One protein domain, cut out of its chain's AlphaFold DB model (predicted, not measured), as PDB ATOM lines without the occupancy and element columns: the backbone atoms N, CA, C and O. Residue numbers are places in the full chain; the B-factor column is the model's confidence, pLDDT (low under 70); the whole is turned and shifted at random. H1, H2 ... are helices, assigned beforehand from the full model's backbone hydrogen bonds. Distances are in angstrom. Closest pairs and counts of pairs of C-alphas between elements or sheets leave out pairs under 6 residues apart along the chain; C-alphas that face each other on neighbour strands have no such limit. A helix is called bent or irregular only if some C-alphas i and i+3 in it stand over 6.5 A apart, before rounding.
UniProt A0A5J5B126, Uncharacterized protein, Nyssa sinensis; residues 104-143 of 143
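This is residues 104 to 143 of the 143 residues of an uncharacterized protein of Nyssa sinensis (UniProt A0A5J5B126). One long helix, H1, is bent into two arms of similar length that meet at a corner like an L, and the short helix H2 turns off at the far end of the second arm. There is no core: the chain does not fold back on itself, and residues 104 to 143 stand free. The printed part has 40 residues with two named helices, H1 then H2, and no named strand; the class is all helix. The whole is extended, with a radius of gyration of the C-alphas of 15.7 A, and its outline is a rod spanning 46 by 18 by 13 A.

By its hydrogen bonds H1 was assigned as one helix, residues 104 to 134, but it is bent: C-alphas 117 and 120 are 7.7 A apart. Its arm H1a, residues 104 to 117, begins at C-alpha 104 (177.424, 185.876, 286.773) and measures 20.3 A from first to last C-alpha. Its arm H1b, residues 120 to 134, measures 20.5 A and begins at C-alpha 120 (183.853, 209.199, 282.816). Residues 118 and 119 belong to neither arm. H2, residues 136 to 142, measures 11.9 A and ends at C-alpha 142 (194.727, 220.398, 304.960). H2 is neither bent nor irregular, but only just: C-alphas 136 and 139 are 6.2 A apart.

H1a and H1b are about perpendicular, at 89 degrees. H1b and H2 are close but not clearly touching; their closest C-alphas, those of Val 132 and Arg 138, are 7.3 A apart. Their lines are about perpendicular, at 80 degrees. H1a and H2 are apart. In H1b every O i to N i+4 pair is within hydrogen-bond range, against 9 of 10 in H1a and 0 of 3 in H2, where 1 of 4 O i to N i+3 pairs is within range.

The two C-alphas farthest apart, those of Ile 106 and Ala 143, are 46.8 A apart. The printed part has no cut and ends at residue 143, the chain's last residue. The link from H1 to H2 is tight, with 1 residue between them. The mean pLDDT of the printed part is 74.4; residues 104 to 107 and 134 to 143 are under 70, and H2 has a mean of 56.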
ATOM      1  N   ALA A 104     176.550 184.839 286.231       55.41
ATOM      2  CA  ALA A 104     177.424 185.876 286.773       55.41
ATOM      3  C   ALA A 104     178.242 186.606 285.693       55.41
ATOM      4  O   ALA A 104     178.423 187.814 285.787       55.41
ATOM      5  N   HIS A 105     178.693 185.917 284.642       59.03
ATOM      6  CA  HIS A 105     179.392 186.532 283.518       59.03
ATOM      7  C   HIS A 105     178.436 187.341 282.637       59.03
ATOM      8  O   HIS A 105     178.781 188.452 282.256       59.03
ATOM      9  N   ILE A 106     177.232 186.833 282.345       65.44
ATOM     10  CA  ILE A 106     176.207 187.597 281.609       65.44
ATOM     11  C   ILE A 106     175.795 188.838 282.411       65.44
ATOM     12  O   ILE A 106     175.769 189.933 281.863       65.44
ATOM     13  N   LEU A 107     175.543 188.687 283.715       64.94
ATOM     14  CA  LEU A 107     175.268 189.801 284.623       64.94
ATOM     15  C   LEU A 107     176.431 190.790 284.648       64.94
ATOM     16  O   LEU A 107     176.201 191.984 284.536       64.94
ATOM     17  N   ASN A 108     177.673 190.314 284.728       72.88
ATOM     18  CA  ASN A 108     178.846 191.173 284.650       72.88
ATOM     19  C   ASN A 108     178.932 191.901 283.301       72.88
ATOM     20  O   ASN A 108     179.271 193.072 283.292       72.88
ATOM     21  N   LEU A 109     178.590 191.269 282.174       72.62
ATOM     22  CA  LEU A 109     178.552 191.937 280.869       72.62
ATOM     23  C   LEU A 109     177.453 193.008 280.794       72.62
ATOM     24  O   LEU A 109     177.722 194.092 280.286       72.62
ATOM     25  N   ILE A 110     176.254 192.733 281.322       77.19
ATOM     26  CA  ILE A 110     175.154 193.711 281.412       77.19
ATOM     27  C   ILE A 110     175.585 194.888 282.290       77.19
ATOM     28  O   ILE A 110     175.570 196.030 281.847       77.19
ATOM     29  N   VAL A 111     176.079 194.599 283.495       78.94
ATOM     30  CA  VAL A 111     176.571 195.610 284.434       78.94
ATOM     31  C   VAL A 111     177.718 196.409 283.818       78.94
ATOM     32  O   VAL A 111     177.721 197.625 283.917       78.94
ATOM     33  N   GLN A 112     178.677 195.780 283.136       79.31
ATOM     34  CA  GLN A 112     179.761 196.499 282.460       79.31
ATOM     35  C   GLN A 112     179.257 197.366 281.303       79.31
ATOM     36  O   GLN A 112     179.784 198.457 281.103       79.31
ATOM     37  N   ALA A 113     178.256 196.913 280.542       78.56
ATOM     38  CA  ALA A 113     177.640 197.710 279.486       78.56
ATOM     39  C   ALA A 113     176.925 198.945 280.055       78.56
ATOM     40  O   ALA A 113     177.126 200.040 279.537       78.56
ATOM     41  N   ASP A 114     176.188 198.788 281.155       75.25
ATOM     42  CA  ASP A 114     175.494 199.891 281.828       75.25
ATOM     43  C   ASP A 114     176.476 200.841 282.529       75.25
ATOM     44  O   ASP A 114     176.340 202.064 282.467       75.25
ATOM     45  N   LEU A 115     177.535 200.303 283.140       81.94
ATOM     46  CA  LEU A 115     178.568 201.094 283.809       81.94
ATOM     47  C   LEU A 115     179.403 201.935 282.836       81.94
ATOM     48  O   LEU A 115     179.966 202.942 283.266       81.94
ATOM     49  N   LYS A 116     179.446 201.605 281.534       83.38
ATOM     50  CA  LYS A 116     180.087 202.472 280.526       83.38
ATOM     51  C   LYS A 116     179.476 203.871 280.489       83.38
ATOM     52  O   LYS A 116     180.190 204.823 280.194       83.38
ATOM     53  N   VAL A 117     178.191 204.013 280.824       85.00
ATOM     54  CA  VAL A 117     177.509 205.318 280.870       85.00
ATOM     55  C   VAL A 117     178.114 206.229 281.943       85.00
ATOM     56  O   VAL A 117     178.153 207.444 281.767       85.00
ATOM     57  N   ILE A 118     178.629 205.659 283.038       86.25
ATOM     58  CA  ILE A 118     179.212 206.416 284.156       86.25
ATOM     59  C   ILE A 118     180.744 206.358 284.203       86.25
ATOM     60  O   ILE A 118     181.346 206.876 285.148       86.25
ATOM     61  N   ASP A 119     181.388 205.757 283.199       86.88
ATOM     62  CA  ASP A 119     182.832 205.505 283.196       86.88
ATOM     63  C   ASP A 119     183.648 206.800 283.326       86.88
ATOM     64  O   ASP A 119     184.623 206.862 284.074       86.88
ATOM     65  N   GLU A 120     183.194 207.894 282.704       88.44
ATOM     66  CA  GLU A 120     183.853 209.199 282.816       88.44
ATOM     67  C   GLU A 120     183.835 209.744 284.257       88.44
ATOM     68  O   GLU A 120     184.846 210.249 284.754       88.44
ATOM     69  N   ALA A 121     182.707 209.607 284.962       88.00
ATOM     70  CA  ALA A 121     182.587 210.022 286.358       88.00
ATOM     71  C   ALA A 121     183.467 209.153 287.270       88.00
ATOM     72  O   ALA A 121     184.190 209.675 288.122       88.00
ATOM     73  N   VAL A 122     183.469 207.836 287.047       86.44
ATOM     74  CA  VAL A 122     184.328 206.889 287.771       86.44
ATOM     75  C   VAL A 122     185.809 207.207 287.548       86.44
ATOM     76  O   VAL A 122     186.586 207.192 288.505       86.44
ATOM     77  N   ASN A 123     186.206 207.558 286.323       89.12
ATOM     78  CA  ASN A 123     187.577 207.949 286.001       89.12
ATOM     79  C   ASN A 123     187.977 209.248 286.712       89.12
ATOM     80  O   ASN A 123     189.030 209.287 287.347       89.12
ATOM     81  N   LYS A 124     187.118 210.277 286.728       90.12
ATOM     82  CA  LYS A 124     187.373 211.523 287.482       90.12
ATOM     83  C   LYS A 124     187.530 211.277 288.986       90.12
ATOM     84  O   LYS A 124     188.437 211.834 289.610       90.12
ATOM     85  N   ILE A 125     186.695 210.414 289.569       89.44
ATOM     86  CA  ILE A 125     186.807 210.017 290.981       89.44
ATOM     87  C   ILE A 125     188.119 209.263 291.220       89.44
ATOM     88  O   ILE A 125     188.842 209.581 292.164       89.44
ATOM     89  N   ARG A 126     188.471 208.298 290.361       87.94
ATOM     90  CA  ARG A 126     189.729 207.541 290.467       87.94
ATOM     91  C   ARG A 126     190.953 208.443 290.393       87.94
ATOM     92  O   ARG A 126     191.845 208.289 291.226       87.94
ATOM     93  N   GLU A 127     190.988 209.387 289.459       89.50
ATOM     94  CA  GLU A 127     192.089 210.348 289.346       89.50
ATOM     95  C   GLU A 127     192.154 211.280 290.559       89.50
ATOM     96  O   GLU A 127     193.236 211.523 291.086       89.50
ATOM     97  N   SER A 128     191.010 211.702 291.101       86.38
ATOM     98  CA  SER A 128     190.961 212.484 292.345       86.38
ATOM     99  C   SER A 128     191.503 211.693 293.544       86.38
ATOM    100  O   SER A 128     192.302 212.204 294.328       86.38
ATOM    101  N   VAL A 129     191.133 210.415 293.678       87.19
ATOM    102  CA  VAL A 129     191.634 209.533 294.746       87.19
ATOM    103  C   VAL A 129     193.131 209.262 294.581       87.19
ATOM    104  O   VAL A 129     193.867 209.330 295.567       87.19
ATOM    105  N   LYS A 130     193.605 208.992 293.357       85.19
ATOM    106  CA  LYS A 130     195.041 208.862 293.056       85.19
ATOM    107  C   LYS A 130     195.790 210.143 293.395       85.19
ATOM    108  O   LYS A 130     196.844 210.074 294.015       85.19
ATOM    109  N   TYR A 131     195.233 211.300 293.046       80.62
ATOM    110  CA  TYR A 131     195.808 212.602 293.354       80.62
ATOM    111  C   TYR A 131     195.970 212.781 294.865       80.62
ATOM    112  O   TYR A 131     197.057 213.145 295.310       80.62
ATOM    113  N   VAL A 132     194.940 212.483 295.663       79.31
ATOM    114  CA  VAL A 132     194.996 212.589 297.131       79.31
ATOM    115  C   VAL A 132     195.970 211.579 297.747       79.31
ATOM    116  O   VAL A 132     196.720 211.932 298.654       79.31
ATOM    117  N   ARG A 133     195.991 210.332 297.261       75.50
ATOM    118  CA  ARG A 133     196.835 209.260 297.821       75.50
ATOM    119  C   ARG A 133     198.299 209.325 297.379       75.50
ATOM    120  O   ARG A 133     199.163 208.904 298.136       75.50
ATOM    121  N   GLY A 134     198.573 209.823 296.175       68.50
ATOM    122  CA  GLY A 134     199.891 209.784 295.537       68.50
ATOM    123  C   GLY A 134     200.843 210.920 295.908       68.50
ATOM    124  O   GLY A 134     202.003 210.867 295.518       68.50
ATOM    125  N   SER A 135     200.409 211.947 296.646       63.56
ATOM    126  CA  SER A 135     201.330 212.987 297.121       63.56
ATOM    127  C   SER A 135     201.424 212.996 298.641       63.56
ATOM    128  O   SER A 135     200.478 213.409 299.314       63.56
ATOM    129  N   GLU A 136     202.588 212.642 299.186       60.53
ATOM    130  CA  GLU A 136     202.887 212.867 300.607       60.53
ATOM    131  C   GLU A 136     202.799 214.361 300.975       60.53
ATOM    132  O   GLU A 136     202.288 214.714 302.036       60.53
ATOM    133  N   GLY A 137     203.170 215.259 300.053       57.53
ATOM    134  CA  GLY A 137     203.220 216.707 300.288       57.53
ATOM    135  C   GLY A 137     201.876 217.439 300.443       57.53
ATOM    136  O   GLY A 137     201.878 218.591 300.869       57.53
ATOM    137  N   ARG A 138     200.718 216.830 300.129       57.22
ATOM    138  CA  ARG A 138     199.402 217.507 300.262       57.22
ATOM    139  C   ARG A 138     198.636 217.194 301.543       57.22
ATOM    140  O   ARG A 138     197.689 217.917 301.834       57.22
ATOM    141  N   LYS A 139     199.081 216.228 302.357       54.34
ATOM    142  CA  LYS A 139     198.546 216.038 303.721       54.34
ATOM    143  C   LYS A 139     198.782 217.267 304.612       54.34
ATOM    144  O   LYS A 139     197.995 217.517 305.509       54.34
ATOM    145  N   ILE A 140     199.819 218.053 304.315       55.66
ATOM    146  CA  ILE A 140     200.240 219.225 305.100       55.66
ATOM    147  C   ILE A 140     199.388 220.472 304.791       55.66
ATOM    148  O   ILE A 140     199.289 221.360 305.622       55.66
ATOM    149  N   LYS A 141     198.734 220.554 303.620       55.34
ATOM    150  CA  LYS A 141     197.909 221.723 303.239       55.34
ATOM    151  C   LYS A 141     196.466 221.686 303.756       55.34
ATOM    152  O   LYS A 141     195.746 222.660 303.572       55.34
ATOM    153  N   PHE A 142     196.052 220.574 304.354       52.19
ATOM    154  CA  PHE A 142     194.727 220.398 304.960       52.19
ATOM    155  C   PHE A 142     194.807 220.101 306.468       52.19
ATOM    156  O   PHE A 142     193.802 219.697 307.048       52.19
ATOM    157  N   ALA A 143     195.988 220.265 307.071       46.31
ATOM    158  CA  ALA A 143     196.193 220.259 308.517       46.31
ATOM    159  C   ALA A 143     196.196 221.696 309.050       46.31
ATOM    160  O   ALA A 143     196.669 222.586 308.304       46.31
TER     161      ALA A 143